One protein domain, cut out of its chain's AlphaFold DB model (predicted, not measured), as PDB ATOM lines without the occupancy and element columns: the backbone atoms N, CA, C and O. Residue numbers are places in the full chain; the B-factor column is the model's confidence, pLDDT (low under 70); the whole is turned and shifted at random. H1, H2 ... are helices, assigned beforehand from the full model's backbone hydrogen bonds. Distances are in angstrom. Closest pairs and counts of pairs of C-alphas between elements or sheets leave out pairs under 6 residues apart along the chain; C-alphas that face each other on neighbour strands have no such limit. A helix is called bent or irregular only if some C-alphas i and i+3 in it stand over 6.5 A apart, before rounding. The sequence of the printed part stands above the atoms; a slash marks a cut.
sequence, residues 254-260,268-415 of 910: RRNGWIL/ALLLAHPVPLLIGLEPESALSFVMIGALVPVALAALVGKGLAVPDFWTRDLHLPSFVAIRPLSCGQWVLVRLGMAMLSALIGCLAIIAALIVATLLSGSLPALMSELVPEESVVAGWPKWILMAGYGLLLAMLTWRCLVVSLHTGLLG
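AT A GLANCE: This is residues 254 to 260 and 268 to 415 of the 910 residues of a protein of Verrucomicrobiales bacterium (UniProt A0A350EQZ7). Two long helices, H4 and H8, make a narrow V that closes where H4b meets the later part of H8, and the longest helix, H6, runs across this V as a second layer. Short helices fill in round these three: H1, H2 and H3 pack on H6, H7 lies at the wide end of the V, H9 follows H8 at the narrow end, and H5 lies beyond it, touching no helix. The 155 printed residues, with nine named helices in the order H1 to H9 and no named strand, are all helix by class. The whole is loose, with a radius of gyration of the C-alphas of 19.5 A, and only just flat, spanning 59 by 39 by 21 A.

HOW THE PARTS SIT: Start at H6, residues 331 to 363, the hub, touching six other helices. With residues 339 to 350 alone it touches H8, residues 386 to 406, at a steep tilt of 45 degrees, opposite ways; the closest C-alphas, Ala 346 and Trp 402, are 5.3 A apart. H4, residues 283 to 308, was assigned as one helix by its hydrogen bonds but is bent, C-alphas 294 and 297 being 6.9 A apart; its arms are H4a, residues 283 to 294, and H4b, residues 297 to 308, itself irregular, with C-alphas 303 and 306 6.6 A apart. H4a touches H6 at a shallow tilt of 21 degrees, opposite ways, closest at C-alphas Val 290 and Leu 357, 6.3 A. H4b touches H8 at a shallow tilt of 23 degrees, the same way, closest at C-alphas Gly 305 and Leu 405, 3.7 A. H7, residues 367 to 374, touches H4a about perpendicular, at 84 degrees, closest at C-alphas Pro 283 and Ala 369, 5.5 A. Every O i to N i+4 pair is within hydrogen-bond range in H3, residues 274 to 279, H4a, H6, H7, H8 and H9, residues 409 to 413, but 6 of 8 in H4b.

IN THESE COORDINATES: Find C-alpha 331 at (-20.788, -23.749, 67.656); from there H6 runs 48.1 A to C-alpha 363 at (-66.963, -14.709, 77.780). H8 is 30.3 A long, H4a 16.7 A, H4b 15.1 A and H7 10.1 A. Look for H1 at residues 254 to 257, H2 at 268 to 271 and H5 at 322 to 325; H9 ends at C-alpha 413, (-22.777, -17.898, 76.078).

THE WHOLE: The C-alphas farthest apart, Ser 322 and Glu 378, are 61.7 A apart. Residues 261 to 267 are not printed, and C-alphas 260 and 268 are 11.8 A apart across this cut. The links H4 to H5 and H7 to H8 are long. Mean pLDDT of the printed part is 75.5, with 47 residues under 70, among them 268 to 289 and 372 to 383.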
ATOM      1  N   ARG A 254     -37.666 -29.265  75.360       84.06
ATOM      2  CA  ARG A 254     -38.147 -29.846  76.624       84.06
ATOM      3  C   ARG A 254     -37.670 -29.095  77.862       84.06
ATOM      4  O   ARG A 254     -38.409 -29.032  78.839       84.06
ATOM      5  N   ARG A 255     -36.440 -28.576  77.855       80.50
ATOM      6  CA  ARG A 255     -35.862 -27.903  79.030       80.50
ATOM      7  C   ARG A 255     -36.305 -26.451  79.157       80.50
ATOM      8  O   ARG A 255     -36.585 -26.004  80.265       80.50
ATOM      9  N   ASN A 256     -36.326 -25.739  78.035       83.25
ATOM     10  CA  ASN A 256     -36.349 -24.281  78.008       83.25
ATOM     11  C   ASN A 256     -37.475 -23.718  77.122       83.25
ATOM     12  O   ASN A 256     -38.002 -22.647  77.417       83.25
ATOM     13  N   GLY A 257     -37.881 -24.441  76.073       84.31
ATOM     14  CA  GLY A 257     -38.862 -23.969  75.086       84.31
ATOM     15  C   GLY A 257     -40.267 -23.716  75.644       84.31
ATOM     16  O   GLY A 257     -40.935 -22.787  75.198       84.31
ATOM     17  N   TRP A 258     -40.693 -24.470  76.662       85.38
ATOM     18  CA  TRP A 258     -42.025 -24.337  77.278       85.38
ATOM     19  C   TRP A 258     -42.162 -23.198  78.296       85.38
ATOM     20  O   TRP A 258     -43.274 -22.914  78.737       85.38
ATOM     21  N   ILE A 259     -41.065 -22.539  78.685       83.75
ATOM     22  CA  ILE A 259     -41.086 -21.549  79.774       83.75
ATOM     23  C   ILE A 259     -41.932 -20.331  79.392       83.75
ATOM     24  O   ILE A 259     -42.813 -19.947  80.155       83.75
ATOM     25  N   LEU A 260     -41.700 -19.736  78.218       85.19
ATOM     26  CA  LEU A 260     -42.484 -18.580  77.781       85.19
ATOM     27  C   LEU A 260     -43.948 -18.958  77.480       85.19
ATOM     28  O   LEU A 260     -44.812 -18.295  78.043       85.19
ATOM     29  N   ALA A 268     -52.398 -15.293  80.462       68.19
ATOM     30  CA  ALA A 268     -53.675 -15.396  79.769       68.19
ATOM     31  C   ALA A 268     -54.824 -15.762  80.717       68.19
ATOM     32  O   ALA A 268     -55.868 -15.128  80.662       68.19
ATOM     33  N   LEU A 269     -54.628 -16.732  81.618       67.44
ATOM     34  CA  LEU A 269     -55.619 -17.087  82.642       67.44
ATOM     35  C   LEU A 269     -55.868 -15.946  83.642       67.44
ATOM     36  O   LEU A 269     -56.979 -15.807  84.139       67.44
ATOM     37  N   LEU A 270     -54.850 -15.128  83.929       64.88
ATOM     38  CA  LEU A 270     -54.982 -13.939  84.782       64.88
ATOM     39  C   LEU A 270     -55.637 -12.761  84.058       64.88
ATOM     40  O   LEU A 270     -56.379 -12.010  84.676       64.88
ATOM     41  N   LEU A 271     -55.386 -12.595  82.762       60.50
ATOM     42  CA  LEU A 271     -56.089 -11.616  81.935       60.50
ATOM     43  C   LEU A 271     -57.556 -12.034  81.746       60.50
ATOM     44  O   LEU A 271     -58.444 -11.198  81.811       60.50
ATOM     45  N   ALA A 272     -57.828 -13.333  81.618       57.75
ATOM     46  CA  ALA A 272     -59.172 -13.907  81.550       57.75
ATOM     47  C   ALA A 272     -59.875 -14.043  82.926       57.75
ATOM     48  O   ALA A 272     -60.858 -14.775  83.042       57.75
ATOM     49  N   HIS A 273     -59.371 -13.382  83.979       60.50
ATOM     50  CA  HIS A 273     -59.931 -13.388  85.343       60.50
ATOM     51  C   HIS A 273     -61.392 -12.892  85.375       60.50
ATOM     52  O   HIS A 273     -61.772 -12.150  84.484       60.50
ATOM     53  N   PRO A 274     -62.222 -13.202  86.394       51.81
ATOM     54  CA  PRO A 274     -63.633 -12.796  86.478       51.81
ATOM     55  C   PRO A 274     -63.972 -11.293  86.395       51.81
ATOM     56  O   PRO A 274     -65.144 -10.967  86.472       51.81
ATOM     57  N   VAL A 275     -63.023 -10.367  86.229       48.56
ATOM     58  CA  VAL A 275     -63.318  -8.918  86.181       48.56
ATOM     59  C   VAL A 275     -64.081  -8.525  84.898       48.56
ATOM     60  O   VAL A 275     -65.165  -7.964  85.035       48.56
ATOM     61  N   PRO A 276     -63.666  -8.910  83.669       50.59
ATOM     62  CA  PRO A 276     -64.490  -8.721  82.468       50.59
ATOM     63  C   PRO A 276     -65.803  -9.521  82.498       50.59
ATOM     64  O   PRO A 276     -66.772  -9.139  81.855       50.59
ATOM     65  N   LEU A 277     -65.833 -10.623  83.258       48.31
ATOM     66  CA  LEU A 277     -66.993 -11.506  83.456       48.31
ATOM     67  C   LEU A 277     -68.014 -10.945  84.466       48.31
ATOM     68  O   LEU A 277     -69.163 -11.371  84.464       48.31
ATOM     69  N   LEU A 278     -67.596 -10.022  85.340       44.66
ATOM     70  CA  LEU A 278     -68.430  -9.415  86.381       44.66
ATOM     71  C   LEU A 278     -68.957  -8.027  86.002       44.66
ATOM     72  O   LEU A 278     -69.943  -7.608  86.600       44.66
ATOM     73  N   ILE A 279     -68.308  -7.323  85.068       48.53
ATOM     74  CA  ILE A 279     -68.535  -5.879  84.863       48.53
ATOM     75  C   ILE A 279     -68.945  -5.538  83.419       48.53
ATOM     76  O   ILE A 279     -69.511  -4.481  83.175       48.53
ATOM     77  N   GLY A 280     -68.714  -6.434  82.450       51.69
ATOM     78  CA  GLY A 280     -68.802  -6.065  81.036       51.69
ATOM     79  C   GLY A 280     -67.673  -5.100  80.654       51.69
ATOM     80  O   GLY A 280     -67.111  -4.392  81.486       51.69
ATOM     81  N   LEU A 281     -67.256  -5.118  79.392       57.78
ATOM     82  CA  LEU A 281     -66.271  -4.162  78.881       57.78
ATOM     83  C   LEU A 281     -66.976  -3.259  77.876       57.78
ATOM     84  O   LEU A 281     -67.501  -3.760  76.880       57.78
ATOM     85  N   GLU A 282     -66.958  -1.949  78.121       58.41
ATOM     86  CA  GLU A 282     -67.289  -0.957  77.096       58.41
ATOM     87  C   GLU A 282     -66.358  -1.124  75.873       58.41
ATOM     88  O   GLU A 282     -65.215  -1.570  76.042       58.41
ATOM     89  N   PRO A 283     -66.798  -0.774  74.648       57.41
ATOM     90  CA  PRO A 283     -66.035  -1.007  73.414       57.41
ATOM     91  C   PRO A 283     -64.610  -0.416  73.451       57.41
ATOM     92  O   PRO A 283     -63.630  -1.141  73.254       57.41
ATOM     93  N   GLU A 284     -64.479   0.850  73.863       54.47
ATOM     94  CA  GLU A 284     -63.187   1.557  73.942       54.47
ATOM     95  C   GLU A 284     -62.236   0.936  74.987       54.47
ATOM     96  O   GLU A 284     -61.014   0.826  74.794       54.47
ATOM     97  N   SER A 285     -62.808   0.447  76.090       59.25
ATOM     98  CA  SER A 285     -62.082  -0.250  77.154       59.25
ATOM     99  C   SER A 285     -61.643  -1.656  76.721       59.25
ATOM    100  O   SER A 285     -60.552  -2.109  77.086       59.25
ATOM    101  N   ALA A 286     -62.440  -2.340  75.892       63.84
ATOM    102  CA  ALA A 286     -62.118  -3.658  75.349       63.84
ATOM    103  C   ALA A 286     -60.922  -3.609  74.385       63.84
ATOM    104  O   ALA A 286     -60.038  -4.470  74.463       63.84
ATOM    105  N   LEU A 287     -60.839  -2.591  73.519       64.31
ATOM    106  CA  LEU A 287     -59.702  -2.417  72.611       64.31
ATOM    107  C   LEU A 287     -58.399  -2.150  73.381       64.31
ATOM    108  O   LEU A 287     -57.381  -2.801  73.128       64.31
ATOM    109  N   SER A 288     -58.441  -1.252  74.367       59.75
ATOM    110  CA  SER A 288     -57.297  -0.953  75.239       59.75
ATOM    111  C   SER A 288     -56.823  -2.195  76.001       59.75
ATOM    112  O   SER A 288     -55.625  -2.486  76.051       59.75
ATOM    113  N   PHE A 289     -57.764  -2.988  76.521       65.81
ATOM    114  CA  PHE A 289     -57.483  -4.258  77.185       65.81
ATOM    115  C   PHE A 289     -56.783  -5.266  76.257       65.81
ATOM    116  O   PHE A 289     -55.768  -5.857  76.638       65.81
ATOM    117  N   VAL A 290     -57.263  -5.426  75.017       70.44
ATOM    118  CA  VAL A 290     -56.644  -6.310  74.014       70.44
ATOM    119  C   VAL A 290     -55.240  -5.829  73.639       70.44
ATOM    120  O   VAL A 290     -54.314  -6.640  73.574       70.44
ATOM    121  N   MET A 291     -55.045  -4.521  73.452       66.75
ATOM    122  CA  MET A 291     -53.745  -3.944  73.090       66.75
ATOM    123  C   MET A 291     -52.701  -4.102  74.202       66.75
ATOM    124  O   MET A 291     -51.570  -4.513  73.929       66.75
ATOM    125  N   ILE A 292     -53.080  -3.847  75.458       63.91
ATOM    126  CA  ILE A 292     -52.207  -4.050  76.625       63.91
ATOM    127  C   ILE A 292     -51.917  -5.544  76.815       63.91
ATOM    128  O   ILE A 292     -50.760  -5.938  76.988       63.91
ATOM    129  N   GLY A 293     -52.944  -6.394  76.720       70.50
ATOM    130  CA  GLY A 293     -52.807  -7.846  76.803       70.50
ATOM    131  C   GLY A 293     -51.855  -8.411  75.746       70.50
ATOM    132  O   GLY A 293     -51.012  -9.254  76.053       70.50
ATOM    133  N   ALA A 294     -51.905  -7.895  74.515       76.50
ATOM    134  CA  ALA A 294     -51.044  -8.323  73.414       76.50
ATOM    135  C   ALA A 294     -49.550  -7.992  73.627       76.50
ATOM    136  O   ALA A 294     -48.686  -8.642  73.031       76.50
ATOM    137  N   LEU A 295     -49.215  -7.040  74.511       73.81
ATOM    138  CA  LEU A 295     -47.832  -6.710  74.889       73.81
ATOM    139  C   LEU A 295     -47.255  -7.643  75.968       73.81
ATOM    140  O   LEU A 295     -46.034  -7.703  76.149       73.81
ATOM    141  N   VAL A 296     -48.095  -8.414  76.663       75.69
ATOM    142  CA  VAL A 296     -47.671  -9.306  77.754       75.69
ATOM    143  C   VAL A 296     -46.620 -10.345  77.324       75.69
ATOM    144  O   VAL A 296     -45.617 -10.476  78.033       75.69
ATOM    145  N   PRO A 297     -46.728 -11.038  76.168       82.75
ATOM    146  CA  PRO A 297     -45.667 -11.918  75.672       82.75
ATOM    147  C   PRO A 297     -44.305 -11.226  75.554       82.75
ATOM    148  O   PRO A 297     -43.287 -11.808  75.930       82.75
ATOM    149  N   VAL A 298     -44.279  -9.975  75.083       80.06
ATOM    150  CA  VAL A 298     -43.047  -9.193  74.907       80.06
ATOM    151  C   VAL A 298     -42.402  -8.910  76.263       80.06
ATOM    152  O   VAL A 298     -41.192  -9.104  76.429       80.06
ATOM    153  N   ALA A 299     -43.208  -8.504  77.248       68.88
ATOM    154  CA  ALA A 299     -42.753  -8.250  78.612       68.88
ATOM    155  C   ALA A 299     -42.215  -9.529  79.278       68.88
ATOM    156  O   ALA A 299     -41.103  -9.541  79.815       68.88
ATOM    157  N   LEU A 300     -42.951 -10.640  79.172       74.19
ATOM    158  CA  LEU A 300     -42.519 -11.945  79.678       74.19
ATOM    159  C   LEU A 300     -41.225 -12.411  79.001       74.19
ATOM    160  O   LEU A 300     -40.311 -12.895  79.670       74.19
ATOM    161  N   ALA A 301     -41.094 -12.215  77.689       81.88
ATOM    162  CA  ALA A 301     -39.880 -12.551  76.958       81.88
ATOM    163  C   ALA A 301     -38.667 -11.727  77.403       81.88
ATOM    164  O   ALA A 301     -37.562 -12.269  77.476       81.88
ATOM    165  N   ALA A 302     -38.848 -10.451  77.754       73.94
ATOM    166  CA  ALA A 302     -37.770  -9.621  78.292       73.94
ATOM    167  C   ALA A 302     -37.250 -10.141  79.649       73.94
ATOM    168  O   ALA A 302     -36.049 -10.059  79.926       73.94
ATOM    169  N   LEU A 303     -38.129 -10.730  80.469       68.50
ATOM    170  CA  LEU A 303     -37.768 -11.362  81.743       68.50
ATOM    171  C   LEU A 303     -37.073 -12.718  81.534       68.50
ATOM    172  O   LEU A 303     -36.023 -12.985  82.122       68.50
ATOM    173  N   VAL A 304     -37.636 -13.566  80.668       77.31
ATOM    174  CA  VAL A 304     -37.191 -14.956  80.447       77.31
ATOM    175  C   VAL A 304     -35.933 -15.036  79.576       77.31
ATOM    176  O   VAL A 304     -35.097 -15.920  79.779       77.31
ATOM    177  N   GLY A 305     -35.737 -14.101  78.641       77.12
ATOM    178  CA  GLY A 305     -34.636 -14.125  77.671       77.12
ATOM    179  C   GLY A 305     -33.239 -14.201  78.294       77.12
ATOM    180  O   GLY A 305     -32.326 -14.803  77.729       77.12
ATOM    181  N   LYS A 306     -33.066 -13.669  79.510       75.94
ATOM    182  CA  LYS A 306     -31.801 -13.763  80.256       75.94
ATOM    183  C   LYS A 306     -31.483 -15.189  80.702       75.94
ATOM    184  O   LYS A 306     -30.328 -15.594  80.616       75.94
ATOM    185  N   GLY A 307     -32.481 -15.958  81.132       74.12
ATOM    186  CA  GLY A 307     -32.279 -17.359  81.501       74.12
ATOM    187  C   GLY A 307     -31.985 -18.236  80.281       74.12
ATOM    188  O   GLY A 307     -31.143 -19.125  80.349       74.12
ATOM    189  N   LEU A 308     -32.589 -17.927  79.126       77.94
ATOM    190  CA  LEU A 308     -32.315 -18.622  77.858       77.94
ATOM    191  C   LEU A 308     -30.911 -18.359  77.301       77.94
ATOM    192  O   LEU A 308     -30.421 -19.124  76.468       77.94
ATOM    193  N   ALA A 309     -30.249 -17.296  77.757       76.81
ATOM    194  CA  ALA A 309     -28.877 -16.998  77.375       76.81
ATOM    195  C   ALA A 309     -27.846 -17.920  78.053       76.81
ATOM    196  O   ALA A 309     -26.725 -18.051  77.564       76.81
ATOM    197  N   VAL A 310     -28.215 -18.561  79.166       78.69
ATOM    198  CA  VAL A 310     -27.337 -19.419  79.977       78.69
ATOM    199  C   VAL A 310     -27.468 -20.881  79.522       78.69
ATOM    200  O   VAL A 310     -28.560 -21.282  79.110       78.69
ATOM    201  N   PRO A 311     -26.406 -21.717  79.567       70.62
ATOM    202  CA  PRO A 311     -26.481 -23.123  79.151       70.62
ATOM    203  C   PRO A 311     -27.621 -23.909  79.814       70.62
ATOM    204  O   PRO A 311     -28.266 -24.721  79.153       70.62
ATOM    205  N   ASP A 312     -27.918 -23.617  81.080       73.44
ATOM    206  CA  ASP A 312     -29.082 -24.128  81.798       73.44
ATOM    207  C   ASP A 312     -29.808 -22.982  82.511       73.44
ATOM    208  O   ASP A 312     -29.217 -22.295  83.349       73.44
ATOM    209  N   PHE A 313     -31.094 -22.805  82.189       71.12
ATOM    210  CA  PHE A 313     -31.945 -21.708  82.664       71.12
ATOM    211  C   PHE A 313     -31.956 -21.578  84.193       71.12
ATOM    212  O   PHE A 313     -32.075 -20.483  84.737       71.12
ATOM    213  N   TRP A 314     -31.817 -22.702  84.897       66.19
ATOM    214  CA  TRP A 314     -31.968 -22.781  86.352       66.19
ATOM    215  C   TRP A 314     -30.657 -22.655  87.127       66.19
ATOM    216  O   TRP A 314     -30.673 -22.664  88.360       66.19
ATOM    217  N   THR A 315     -29.524 -22.575  86.431       66.19
ATOM    218  CA  THR A 315     -28.203 -22.538  87.065       66.19
ATOM    219  C   THR A 315     -27.666 -21.117  87.149       66.19
ATOM    220  O   THR A 315     -27.851 -20.303  86.251       66.19
ATOM    221  N   ARG A 316     -26.979 -20.816  88.257       62.72
ATOM    222  CA  ARG A 316     -26.212 -19.567  88.403       62.72
ATOM    223  C   ARG A 316     -24.829 -19.661  87.752       62.72
ATOM    224  O   ARG A 316     -24.163 -18.638  87.598       62.72
ATOM    225  N   ASP A 317     -24.422 -20.870  87.373       69.69
ATOM    226  CA  ASP A 317     -23.154 -21.142  86.716       69.69
ATOM    227  C   ASP A 317     -23.277 -20.887  85.217       69.69
ATOM    228  O   ASP A 317     -24.029 -21.540  84.502       69.69
ATOM    229  N   LEU A 318     -22.503 -19.918  84.734       75.69
ATOM    230  CA  LEU A 318     -22.432 -19.577  83.310       75.69
ATOM    231  C   LEU A 318     -21.478 -20.515  82.543       75.69
ATOM    232  O   LEU A 318     -21.373 -20.447  81.316       75.69
ATOM    233  N   HIS A 319     -20.766 -21.380  83.266       78.62
ATOM    234  CA  HIS A 319     -19.850 -22.356  82.696       78.62
ATOM    235  C   HIS A 319     -20.605 -23.455  81.953       78.62
ATOM    236  O   HIS A 319     -21.669 -23.911  82.373       78.62
ATOM    237  N   LEU A 320     -20.029 -23.896  80.839       77.81
ATOM    238  CA  LEU A 320     -20.553 -25.024  80.086       77.81
ATOM    239  C   LEU A 320     -20.338 -26.332  80.861       77.81
ATOM    240  O   LEU A 320     -19.199 -26.649  81.203       77.81
ATOM    241  N   PRO A 321     -21.393 -27.133  81.096       76.44
ATOM    242  CA  PRO A 321     -21.223 -28.488  81.605       76.44
ATOM    243  C   PRO A 321     -20.378 -29.314  80.629       76.44
ATOM    244  O   PRO A 321     -20.594 -29.230  79.414       76.44
ATOM    245  N   SER A 322     -19.487 -30.170  81.138       74.88
ATOM    246  CA  SER A 322     -18.575 -30.991  80.319       74.88
ATOM    247  C   SER A 322     -19.316 -31.786  79.240       74.88
ATOM    248  O   SER A 322     -18.880 -31.854  78.095       74.88
ATOM    249  N   PHE A 323     -20.509 -32.290  79.569       75.00
ATOM    250  CA  PHE A 323     -21.381 -33.008  78.639       75.00
ATOM    251  C   PHE A 323     -21.889 -32.165  77.454       75.00
ATOM    252  O   PHE A 323     -22.167 -32.703  76.385       75.00
ATOM    253  N   VAL A 324     -22.052 -30.848  77.616       77.88
ATOM    254  CA  VAL A 324     -22.468 -29.948  76.524       77.88
ATOM    255  C   VAL A 324     -21.268 -29.580  75.649       77.88
ATOM    256  O   VAL A 324     -21.412 -29.491  74.431       77.88
ATOM    257  N   ALA A 325     -20.082 -29.431  76.245       79.38
ATOM    258  CA  ALA A 325     -18.857 -29.067  75.535       79.38
ATOM    259  C   ALA A 325     -18.379 -30.144  74.539       79.38
ATOM    260  O   ALA A 325     -17.833 -29.806  73.488       79.38
ATOM    261  N   ILE A 326     -18.633 -31.427  74.814       81.94
ATOM    262  CA  ILE A 326     -18.173 -32.555  73.979       81.94
ATOM    263  C   ILE A 326     -19.156 -32.986  72.874       81.94
ATOM    264  O   ILE A 326     -18.891 -33.950  72.163       81.94
ATOM    265  N   ARG A 327     -20.301 -32.308  72.703       82.44
ATOM    266  CA  ARG A 327     -21.314 -32.733  71.714       82.44
ATOM    267  C   ARG A 327     -20.817 -32.592  70.266       82.44
ATOM    268  O   ARG A 327     -20.177 -31.583  69.958       82.44
ATOM    269  N   PRO A 328     -21.187 -33.508  69.351       82.81
ATOM    270  CA  PRO A 328     -20.772 -33.479  67.944       82.81
ATOM    271  C   PRO A 328     -21.589 -32.457  67.128       82.81
ATOM    272  O   PRO A 328     -22.244 -32.787  66.146       82.81
ATOM    273  N   LEU A 329     -21.611 -31.203  67.578       86.44
ATOM    274  CA  LEU A 329     -22.261 -30.074  66.914       86.44
ATOM    275  C   LEU A 329     -21.271 -28.921  66.819       86.44
ATOM    276  O   LEU A 329     -20.548 -28.637  67.781       86.44
ATOM    277  N   SER A 330     -21.268 -28.220  65.689       87.69
ATOM    278  CA  SER A 330     -20.528 -26.960  65.571       87.69
ATOM    279  C   SER A 330     -21.135 -25.881  66.479       87.69
ATOM    280  O   SER A 330     -22.322 -25.913  66.821       87.69
ATOM    281  N   CYS A 331     -20.326 -24.889  66.858       87.69
ATOM    282  CA  CYS A 331     -20.788 -23.749  67.656       87.69
ATOM    283  C   CYS A 331     -21.932 -22.990  66.956       87.69
ATOM    284  O   CYS A 331     -22.896 -22.599  67.611       87.69
ATOM    285  N   GLY A 332     -21.867 -22.848  65.625       85.69
ATOM    286  CA  GLY A 332     -22.928 -22.243  64.817       85.69
ATOM    287  C   GLY A 332     -24.237 -23.041  64.842       85.69
ATOM    288  O   GLY A 332     -25.294 -22.467  65.094       85.69
ATOM    289  N   GLN A 333     -24.179 -24.367  64.663       88.25
ATOM    290  CA  GLN A 333     -25.367 -25.236  64.725       88.25
ATOM    291  C   GLN A 333     -26.036 -25.217  66.102       88.25
ATOM    292  O   GLN A 333     -27.261 -25.225  66.195       88.25
ATOM    293  N   TRP A 334     -25.250 -25.157  67.177       87.88
ATOM    294  CA  TRP A 334     -25.792 -25.081  68.531       87.88
ATOM    295  C   TRP A 334     -26.547 -23.766  68.772       87.88
ATOM    296  O   TRP A 334     -27.665 -23.770  69.293       87.88
ATOM    297  N   VAL A 335     -25.974 -22.638  68.331       88.94
ATOM    298  CA  VAL A 335     -26.639 -21.327  68.391       88.94
ATOM    299  C   VAL A 335     -27.909 -21.321  67.538       88.94
ATOM    300  O   VAL A 335     -28.942 -20.847  68.006       88.94
ATOM    301  N   LEU A 336     -27.870 -21.899  66.334       88.38
ATOM    302  CA  LEU A 336     -29.029 -21.998  65.444       88.38
ATOM    303  C   LEU A 336     -30.202 -22.736  66.105       88.38
ATOM    304  O   LEU A 336     -31.336 -22.265  66.049       88.38
ATOM    305  N   VAL A 337     -29.927 -23.849  66.797       90.25
ATOM    306  CA  VAL A 337     -30.952 -24.594  67.544       90.25
ATOM    307  C   VAL A 337     -31.597 -23.727  68.627       90.25
ATOM    308  O   VAL A 337     -32.818 -23.760  68.788       90.25
ATOM    309  N   ARG A 338     -30.815 -22.910  69.343       89.44
ATOM    310  CA  ARG A 338     -31.365 -21.986  70.347       89.44
ATOM    311  C   ARG A 338     -32.209 -20.877  69.741       89.44
ATOM    312  O   ARG A 338     -33.252 -20.556  70.301       89.44
ATOM    313  N   LEU A 339     -31.788 -20.319  68.608       90.12
ATOM    314  CA  LEU A 339     -32.563 -19.306  67.890       90.12
ATOM    315  C   LEU A 339     -33.909 -19.865  67.414       90.12
ATOM    316  O   LEU A 339     -34.930 -19.206  67.603       90.12
ATOM    317  N   GLY A 340     -33.913 -21.086  66.866       90.94
ATOM    318  CA  GLY A 340     -35.130 -21.774  66.430       90.94
ATOM    319  C   GLY A 340     -36.062 -22.130  67.590       90.94
ATOM    320  O   GLY A 340     -37.264 -21.893  67.511       90.94
ATOM    321  N   MET A 341     -35.516 -22.631  68.705       93.25
ATOM    322  CA  MET A 341     -36.299 -22.912  69.914       93.25
ATOM    323  C   MET A 341     -36.926 -21.633  70.485       93.25
ATOM    324  O   MET A 341     -38.114 -21.634  70.799       93.25
ATOM    325  N   ALA A 342     -36.171 -20.530  70.552       92.12
ATOM    326  CA  ALA A 342     -36.693 -19.239  70.993       92.12
ATOM    327  C   ALA A 342     -37.790 -18.707  70.055       92.12
ATOM    328  O   ALA A 342     -38.768 -18.140  70.529       92.12
ATOM    329  N   MET A 343     -37.656 -18.902  68.737       91.88
ATOM    330  CA  MET A 343     -38.665 -18.486  67.754       91.88
ATOM    331  C   MET A 343     -39.975 -19.249  67.940       91.88
ATOM    332  O   MET A 343     -41.030 -18.629  68.045       91.88
ATOM    333  N   LEU A 344     -39.905 -20.577  68.063       92.94
ATOM    334  CA  LEU A 344     -41.088 -21.401  68.309       92.94
ATOM    335  C   LEU A 344     -41.728 -21.078  69.670       92.94
ATOM    336  O   LEU A 344     -42.946 -20.993  69.776       92.94
ATOM    337  N   SER A 345     -40.911 -20.834  70.699       92.06
ATOM    338  CA  SER A 345     -41.372 -20.437  72.035       92.06
ATOM    339  C   SER A 345     -42.114 -19.093  72.012       92.06
ATOM    340  O   SER A 345     -43.192 -18.981  72.596       92.06
ATOM    341  N   ALA A 346     -41.586 -18.096  71.291       92.81
ATOM    342  CA  ALA A 346     -42.231 -16.795  71.101       92.81
ATOM    343  C   ALA A 346     -43.560 -16.914  70.346       92.81
ATOM    344  O   ALA A 346     -44.559 -16.358  70.791       92.81
ATOM    345  N   LEU A 347     -43.587 -17.684  69.255       92.50
ATOM    346  CA  LEU A 347     -44.784 -17.867  68.436       92.50
ATOM    347  C   LEU A 347     -45.915 -18.543  69.226       92.50
ATOM    348  O   LEU A 347     -47.028 -18.025  69.252       92.50
ATOM    349  N   ILE A 348     -45.624 -19.640  69.936       91.56
ATOM    350  CA  ILE A 348     -46.626 -20.311  70.783       91.56
ATOM    351  C   ILE A 348     -47.065 -19.399  71.938       91.56
ATOM    352  O   ILE A 348     -48.252 -19.345  72.247       91.56
ATOM    353  N   GLY A 349     -46.141 -18.658  72.562       88.06
ATOM    354  CA  GLY A 349     -46.471 -17.718  73.636       88.06
ATOM    355  C   GLY A 349     -47.412 -16.594  73.185       88.06
ATOM    356  O   GLY A 349     -48.393 -16.308  73.867       88.06
ATOM    357  N   CYS A 350     -47.162 -15.998  72.018       90.19
ATOM    358  CA  CYS A 350     -48.046 -14.986  71.439       90.19
ATOM    359  C   CYS A 350     -49.420 -15.566  71.079       90.19
ATOM    360  O   CYS A 350     -50.433 -14.982  71.456       90.19
ATOM    361  N   LEU A 351     -49.465 -16.730  70.418       89.69
ATOM    362  CA  LEU A 351     -50.729 -17.389  70.068       89.69
ATOM    363  C   LEU A 351     -51.565 -17.738  71.305       89.69
ATOM    364  O   LEU A 351     -52.779 -17.559  71.279       89.69
ATOM    365  N   ALA A 352     -50.933 -18.186  72.392       85.75
ATOM    366  CA  ALA A 352     -51.626 -18.497  73.640       85.75
ATOM    367  C   ALA A 352     -52.315 -17.267  74.253       85.75
ATOM    368  O   ALA A 352     -53.459 -17.365  74.694       85.75
ATOM    369  N   ILE A 353     -51.645 -16.109  74.259       83.81
ATOM    370  CA  ILE A 353     -52.227 -14.857  74.761       83.81
ATOM    371  C   ILE A 353     -53.344 -14.364  73.843       83.81
ATOM    372  O   ILE A 353     -54.408 -14.016  74.338       83.81
ATOM    373  N   ILE A 354     -53.142 -14.385  72.522       83.94
ATOM    374  CA  ILE A 354     -54.179 -13.980  71.562       83.94
ATOM    375  C   ILE A 354     -55.430 -14.853  71.731       83.94
ATOM    376  O   ILE A 354     -56.532 -14.323  71.842       83.94
ATOM    377  N   ALA A 355     -55.267 -16.176  71.826       84.25
ATOM    378  CA  ALA A 355     -56.380 -17.095  72.057       84.25
ATOM    379  C   ALA A 355     -57.119 -16.788  73.367       84.25
ATOM    380  O   ALA A 355     -58.345 -16.807  73.402       84.25
ATOM    381  N   ALA A 356     -56.392 -16.460  74.435       78.69
ATOM    382  CA  ALA A 356     -57.004 -16.116  75.711       78.69
ATOM    383  C   ALA A 356     -57.720 -14.767  75.702       78.69
ATOM    384  O   ALA A 356     -58.771 -14.655  76.321       78.69
ATOM    385  N   LEU A 357     -57.195 -13.766  74.991       77.25
ATOM    386  CA  LEU A 357     -57.880 -12.486  74.800       77.25
ATOM    387  C   LEU A 357     -59.186 -12.686  74.023       77.25
ATOM    388  O   LEU A 357     -60.219 -12.170  74.440       77.25
ATOM    389  N   ILE A 358     -59.170 -13.513  72.971       78.88
ATOM    390  CA  ILE A 358     -60.385 -13.892  72.236       78.88
ATOM    391  C   ILE A 358     -61.385 -14.569  73.180       78.88
ATOM    392  O   ILE A 358     -62.533 -14.145  73.253       78.88
ATOM    393  N   VAL A 359     -60.957 -15.572  73.954       78.94
ATOM    394  CA  VAL A 359     -61.832 -16.259  74.921       78.94
ATOM    395  C   VAL A 359     -62.363 -15.298  75.988       78.94
ATOM    396  O   VAL A 359     -63.546 -15.354  76.304       78.94
ATOM    397  N   ALA A 360     -61.537 -14.393  76.515       71.12
ATOM    398  CA  ALA A 360     -61.956 -13.408  77.510       71.12
ATOM    399  C   ALA A 360     -63.040 -12.473  76.953       71.12
ATOM    400  O   ALA A 360     -64.060 -12.283  77.606       71.12
ATOM    401  N   THR A 361     -62.858 -11.972  75.727       71.06
ATOM    402  CA  THR A 361     -63.840 -11.105  75.044       71.06
ATOM    403  C   THR A 361     -65.118 -11.844  74.631       71.06
ATOM    404  O   THR A 361     -66.203 -11.261  74.624       71.06
ATOM    405  N   LEU A 362     -65.016 -13.144  74.321       75.44
ATOM    406  CA  LEU A 362     -66.164 -14.020  74.075       75.44
ATOM    407  C   LEU A 362     -66.986 -14.207  75.359       75.44
ATOM    408  O   LEU A 362     -68.207 -14.091  75.330       75.44
ATOM    409  N   LEU A 363     -66.318 -14.479  76.485       70.56
ATOM    410  CA  LEU A 363     -66.963 -14.709  77.780       70.56
ATOM    411  C   LEU A 363     -67.552 -13.432  78.397       70.56
ATOM    412  O   LEU A 363     -68.543 -13.527  79.115       70.56
ATOM    413  N   SER A 364     -66.983 -12.256  78.118       65.75
ATOM    414  CA  SER A 364     -67.518 -10.962  78.571       65.75
ATOM    415  C   SER A 364     -68.672 -10.433  77.714       65.75
ATOM    416  O   SER A 364     -69.222  -9.383  78.030       65.75
ATOM    417  N   GLY A 365     -69.016 -11.100  76.606       69.81
ATOM    418  CA  GLY A 365     -70.050 -10.637  75.673       69.81
ATOM    419  C   GLY A 365     -69.666  -9.399  74.852       69.81
ATOM    420  O   GLY A 365     -70.487  -8.901  74.088       69.81
ATOM    421  N   SER A 366     -68.422  -8.916  74.957       69.44
ATOM    422  CA  SER A 366     -67.936  -7.720  74.253       69.44
ATOM    423  C   SER A 366     -67.338  -8.023  72.874       69.44
ATOM    424  O   SER A 366     -66.964  -7.100  72.151       69.44
ATOM    425  N   LEU A 367     -67.264  -9.299  72.473       74.31
ATOM    426  CA  LEU A 367     -66.740  -9.702  71.166       74.31
ATOM    427  C   LEU A 367     -67.438  -9.007  69.980       74.31
ATOM    428  O   LEU A 367     -66.717  -8.560  69.093       74.31
ATOM    429  N   PRO A 368     -68.779  -8.852  69.929       72.62
ATOM    430  CA  PRO A 368     -69.434  -8.142  68.829       72.62
ATOM    431  C   PRO A 368     -69.042  -6.661  68.760       72.62
ATOM    432  O   PRO A 368     -68.774  -6.163  67.672       72.62
ATOM    433  N   ALA A 369     -68.930  -5.990  69.911       67.81
ATOM    434  CA  ALA A 369     -68.501  -4.594  70.000       67.81
ATOM    435  C   ALA A 369     -67.043  -4.416  69.543       67.81
ATOM    436  O   ALA A 369     -66.735  -3.569  68.703       67.81
ATOM    437  N   LEU A 370     -66.157  -5.300  70.012       69.12
ATOM    438  CA  LEU A 370     -64.766  -5.348  69.575       69.12
ATOM    439  C   LEU A 370     -64.669  -5.616  68.063       69.12
ATOM    440  O   LEU A 370     -63.868  -4.990  67.377       69.12
ATOM    441  N   MET A 371     -65.490  -6.524  67.526       71.81
ATOM    442  CA  MET A 371     -65.519  -6.830  66.094       71.81
ATOM    443  C   MET A 371     -66.061  -5.665  65.261       71.81
ATOM    444  O   MET A 371     -65.513  -5.414  64.192       71.81
ATOM    445  N   SER A 372     -67.058  -4.915  65.743       68.75
ATOM    446  CA  SER A 372     -67.549  -3.715  65.046       68.75
ATOM    447  C   SER A 372     -66.514  -2.590  64.994       68.75
ATOM    448  O   SER A 372     -66.449  -1.855  64.011       68.75
ATOM    449  N   GLU A 373     -65.657  -2.487  66.009       66.88
ATOM    450  CA  GLU A 373     -64.594  -1.482  66.063       66.88
ATOM    451  C   GLU A 373     -63.355  -1.913  65.250       66.88
ATOM    452  O   GLU A 373     -62.775  -1.132  64.481       66.88
ATOM    453  N   LEU A 374     -62.989  -3.198  65.335       64.12
ATOM    454  CA  LEU A 374     -61.868  -3.795  64.600       64.12
ATOM    455  C   LEU A 374     -62.161  -4.016  63.110       64.12
ATOM    456  O   LEU A 374     -61.237  -3.927  62.300       64.12
ATOM    457  N   VAL A 375     -63.406  -4.314  62.726       65.44
ATOM    458  CA  VAL A 375     -63.807  -4.639  61.346       65.44
ATOM    459  C   VAL A 375     -65.174  -4.015  60.990       65.44
ATOM    460  O   VAL A 375     -66.154  -4.732  60.814       65.44
ATOM    461  N   PRO A 376     -65.271  -2.682  60.818       59.75
ATOM    462  CA  PRO A 376     -66.377  -2.087  60.071       59.75
ATOM    463  C   PRO A 376     -66.381  -2.636  58.638       59.75
ATOM    464  O   PRO A 376     -65.316  -2.648  58.006       59.75
ATOM    465  N   GLU A 377     -67.555  -3.039  58.138       55.19
ATOM    466  CA  GLU A 377     -67.776  -3.810  56.896       55.19
ATOM    467  C   GLU A 377     -67.123  -3.229  55.622       55.19
ATOM    468  O   GLU A 377     -66.897  -3.975  54.673       55.19
ATOM    469  N   GLU A 378     -66.707  -1.956  55.610       54.91
ATOM    470  CA  GLU A 378     -66.084  -1.295  54.445       54.91
ATOM    471  C   GLU A 378     -64.733  -0.599  54.721       54.91
ATOM    472  O   GLU A 378     -64.178   0.090  53.862       54.91
ATOM    473  N   SER A 379     -64.152  -0.745  55.915       53.44
ATOM    474  CA  SER A 379     -63.014   0.105  56.308       53.44
ATOM    475  C   SER A 379     -61.653  -0.387  55.789       53.44
ATOM    476  O   SER A 379     -60.914  -1.120  56.447       53.44
ATOM    477  N   VAL A 380     -61.284   0.074  54.594       59.69
ATOM    478  CA  VAL A 380     -59.915   0.002  54.071       59.69
ATOM    479  C   VAL A 380     -59.069   1.080  54.753       59.69
ATOM    480  O   VAL A 380     -59.290   2.273  54.555       59.69
ATOM    481  N   VAL A 381     -58.073   0.681  55.548       59.53
ATOM    482  CA  VAL A 381     -57.114   1.620  56.151       59.53
ATOM    483  C   VAL A 381     -55.844   1.593  55.312       59.53
ATOM    484  O   VAL A 381     -55.190   0.560  55.188       59.53
ATOM    485  N   ALA A 382     -55.524   2.730  54.689       59.66
ATOM    486  CA  ALA A 382     -54.347   2.900  53.835       59.66
ATOM    487  C   ALA A 382     -54.220   1.868  52.687       59.66
ATOM    488  O   ALA A 382     -53.122   1.459  52.317       59.66
ATOM    489  N   GLY A 383     -55.349   1.440  52.115       68.19
ATOM    490  CA  GLY A 383     -55.397   0.478  51.005       68.19
ATOM    491  C   GLY A 383     -55.406  -0.999  51.422       68.19
ATOM    492  O   GLY A 383     -55.592  -1.859  50.566       68.19
ATOM    493  N   TRP A 384     -55.253  -1.308  52.716       70.69
ATOM    494  CA  TRP A 384     -55.238  -2.680  53.226       70.69
ATOM    495  C   TRP A 384     -56.515  -3.004  54.016       70.69
ATOM    496  O   TRP A 384     -56.966  -2.190  54.829       70.69
ATOM    497  N   PRO A 385     -57.084  -4.213  53.847       76.12
ATOM    498  CA  PRO A 385     -58.076  -4.742  54.774       76.12
ATOM    499  C   PRO A 385     -57.532  -4.765  56.210       76.12
ATOM    500  O   PRO A 385     -56.421  -5.252  56.448       76.12
ATOM    501  N   LYS A 386     -58.320  -4.299  57.189       70.00
ATOM    502  CA  LYS A 386     -57.907  -4.228  58.607       70.00
ATOM    503  C   LYS A 386     -57.409  -5.561  59.182       70.00
ATOM    504  O   LYS A 386     -56.481  -5.562  59.988       70.00
ATOM    505  N   TRP A 387     -57.937  -6.703  58.734       71.06
ATOM    506  CA  TRP A 387     -57.460  -8.020  59.181       71.06
ATOM    507  C   TRP A 387     -55.996  -8.292  58.790       71.06
ATOM    508  O   TRP A 387     -55.276  -8.939  59.552       71.06
ATOM    509  N   ILE A 388     -55.519  -7.751  57.659       77.50
ATOM    510  CA  ILE A 388     -54.106  -7.852  57.262       77.50
ATOM    511  C   ILE A 388     -53.233  -6.986  58.174       77.50
ATOM    512  O   ILE A 388     -52.163  -7.423  58.597       77.50
ATOM    513  N   LEU A 389     -53.705  -5.789  58.533       74.25
ATOM    514  CA  LEU A 389     -53.025  -4.928  59.503       74.25
ATOM    515  C   LEU A 389     -52.927  -5.603  60.875       74.25
ATOM    516  O   LEU A 389     -51.873  -5.588  61.507       74.25
ATOM    517  N   MET A 390     -53.986  -6.286  61.303       74.31
ATOM    518  CA  MET A 390     -54.007  -7.006  62.573       74.31
ATOM    519  C   MET A 390     -53.085  -8.235  62.562       74.31
ATOM    520  O   MET A 390     -52.328  -8.454  63.510       74.31
ATOM    521  N   ALA A 391     -53.063  -8.991  61.460       79.81
ATOM    522  CA  ALA A 391     -52.119 -10.090  61.264       79.81
ATOM    523  C   ALA A 391     -50.660  -9.598  61.253       79.81
ATOM    524  O   ALA A 391     -49.794 -10.205  61.889       79.81
ATOM    525  N   GLY A 392     -50.385  -8.471  60.590       82.12
ATOM    526  CA  GLY A 392     -49.062  -7.850  60.575       82.12
ATOM    527  C   GLY A 392     -48.634  -7.311  61.943       82.12
ATOM    528  O   GLY A 392     -47.481  -7.493  62.336       82.12
ATOM    529  N   TYR A 393     -49.561  -6.747  62.723       81.00
ATOM    530  CA  TYR A 393     -49.307  -6.340  64.107       81.00
ATOM    531  C   TYR A 393     -48.988  -7.544  65.009       81.00
ATOM    532  O   TYR A 393     -47.993  -7.531  65.736       81.00
ATOM    533  N   GLY A 394     -49.764  -8.628  64.901       82.94
ATOM    534  CA  GLY A 394     -49.496  -9.880  65.614       82.94
ATOM    535  C   GLY A 394     -48.130 -10.480  65.260       82.94
ATOM    536  O   GLY A 394     -47.387 -10.909  66.147       82.94
ATOM    537  N   LEU A 395     -47.751 -10.444  63.977       85.88
ATOM    538  CA  LEU A 395     -46.425 -10.861  63.526       85.88
ATOM    539  C   LEU A 395     -45.328  -9.980  64.141       85.88
ATOM    540  O   LEU A 395     -44.355 -10.507  64.679       85.88
ATOM    541  N   LEU A 396     -45.495  -8.656  64.120       86.06
ATOM    542  CA  LEU A 396     -44.537  -7.711  64.692       86.06
ATOM    543  C   LEU A 396     -44.334  -7.941  66.197       86.06
ATOM    544  O   LEU A 396     -43.194  -7.960  66.669       86.06
ATOM    545  N   LEU A 397     -45.411  -8.208  66.940       84.31
ATOM    546  CA  LEU A 397     -45.348  -8.581  68.354       84.31
ATOM    547  C   LEU A 397     -44.614  -9.906  68.577       84.31
ATOM    548  O   LEU A 397     -43.779  -9.997  69.482       84.31
ATOM    549  N   ALA A 398     -44.857 -10.922  67.745       89.25
ATOM    550  CA  ALA A 398     -44.127 -12.188  67.816       89.25
ATOM    551  C   ALA A 398     -42.625 -11.997  67.540       89.25
ATOM    552  O   ALA A 398     -41.780 -12.561  68.242       89.25
ATOM    553  N   MET A 399     -42.272 -11.138  66.578       88.19
ATOM    554  CA  MET A 399     -40.879 -10.790  66.286       88.19
ATOM    555  C   MET A 399     -40.218 -10.023  67.433       88.19
ATOM    556  O   MET A 399     -39.066 -10.303  67.779       88.19
ATOM    557  N   LEU A 400     -40.936  -9.086  68.053       86.12
ATOM    558  CA  LEU A 400     -40.452  -8.326  69.204       86.12
ATOM    559  C   LEU A 400     -40.255  -9.239  70.426       86.12
ATOM    560  O   LEU A 400     -39.225  -9.167  71.098       86.12
ATOM    561  N   THR A 401     -41.188 -10.166  70.646       88.25
ATOM    562  CA  THR A 401     -41.106 -11.220  71.667       88.25
ATOM    563  C   THR A 401     -39.866 -12.088  71.446       88.25
ATOM    564  O   THR A 401     -39.042 -12.247  72.350       88.25
ATOM    565  N   TRP A 402     -39.651 -12.578  70.221       92.31
ATOM    566  CA  TRP A 402     -38.457 -13.349  69.868       92.31
ATOM    567  C   TRP A 402     -37.157 -12.559  70.075       92.31
ATOM    568  O   TRP A 402     -36.202 -13.068  70.673       92.31
ATOM    569  N   ARG A 403     -37.117 -11.293  69.637       88.75
ATOM    570  CA  ARG A 403     -35.977 -10.391  69.852       88.75
ATOM    571  C   ARG A 403     -35.634 -10.302  71.338       88.75
ATOM    572  O   ARG A 403     -34.456 -10.413  71.678       88.75
ATOM    573  N   CYS A 404     -36.627 -10.111  72.207       83.75
ATOM    574  CA  CYS A 404     -36.435 -10.036  73.656       83.75
ATOM    575  C   CYS A 404     -35.855 -11.334  74.240       83.75
ATOM    576  O   CYS A 404     -34.951 -11.263  75.075       83.75
ATOM    577  N   LEU A 405     -36.272 -12.509  73.748       87.06
ATOM    578  CA  LEU A 405     -35.702 -13.791  74.186       87.06
ATOM    579  C   LEU A 405     -34.217 -13.937  73.827       87.06
ATOM    580  O   LEU A 405     -33.431 -14.468  74.608       87.06
ATOM    581  N   VAL A 406     -33.821 -13.467  72.644       88.62
ATOM    582  CA  VAL A 406     -32.470 -13.686  72.096       88.62
ATOM    583  C   VAL A 406     -31.495 -12.560  72.466       88.62
ATOM    584  O   VAL A 406     -30.277 -12.721  72.358       88.62
ATOM    585  N   VAL A 407     -31.995 -11.422  72.956       83.38
ATOM    586  CA  VAL A 407     -31.214 -10.191  73.155       83.38
ATOM    587  C   VAL A 407     -29.933 -10.398  73.974       83.38
ATOM    588  O   VAL A 407     -28.899  -9.809  73.654       83.38
ATOM    589  N   SER A 408     -29.982 -11.273  74.983       80.62
ATOM    590  CA  SER A 408     -28.886 -11.531  75.930       80.62
ATOM    591  C   SER A 408     -28.057 -12.774  75.589       80.62
ATOM    592  O   SER A 408     -27.101 -13.079  76.302       80.62
ATOM    593  N   LEU A 409     -28.388 -13.485  74.501       86.31
ATOM    594  CA  LEU A 409     -27.823 -14.798  74.172       86.31
ATOM    595  C   LEU A 409     -26.291 -14.768  74.124       86.31
ATOM    596  O   LEU A 409     -25.635 -15.511  74.843       86.31
ATOM    597  N   HIS A 410     -25.717 -13.844  73.353       84.62
ATOM    598  CA  HIS A 410     -24.267 -13.656  73.246       84.62
ATOM    599  C   HIS A 410     -23.569 -13.522  74.615       84.62
ATOM    600  O   HIS A 410     -22.636 -14.267  74.908       84.62
ATOM    601  N   THR A 411     -24.041 -12.630  75.490       82.94
ATOM    602  CA  THR A 411     -23.443 -12.405  76.817       82.94
ATOM    603  C   THR A 411     -23.551 -13.605  77.753       82.94
ATOM    604  O   THR A 411     -22.646 -13.814  78.557       82.94
ATOM    605  N   GLY A 412     -24.619 -14.401  77.656       80.62
ATOM    606  CA  GLY A 412     -24.756 -15.619  78.458       80.62
ATOM    607  C   GLY A 412     -23.830 -16.740  77.981       80.62
ATOM    608  O   GLY A 412     -23.186 -17.398  78.797       80.62
ATOM    609  N   LEU A 413     -23.657 -16.882  76.663       86.25
ATOM    610  CA  LEU A 413     -22.777 -17.898  76.078       86.25
ATOM    611  C   LEU A 413     -21.289 -17.636  76.320       86.25
ATOM    612  O   LEU A 413     -20.511 -18.584  76.279       86.25
ATOM    613  N   LEU A 414     -20.903 -16.400  76.650       85.38
ATOM    614  CA  LEU A 414     -19.529 -16.032  77.008       85.38
ATOM    615  C   LEU A 414     -19.020 -16.724  78.287       85.38
ATOM    616  O   LEU A 414     -17.810 -16.824  78.490       85.38
ATOM    617  N   GLY A 415     -19.912 -17.171  79.177       79.19
ATOM    618  CA  GLY A 415     -19.512 -17.883  80.395       79.19
ATOM    619  C   GLY A 415     -18.841 -17.013  81.463       79.19
ATOM    620  O   GLY A 415     -18.098 -17.518  82.306       79.19
TER     621      GLY A 415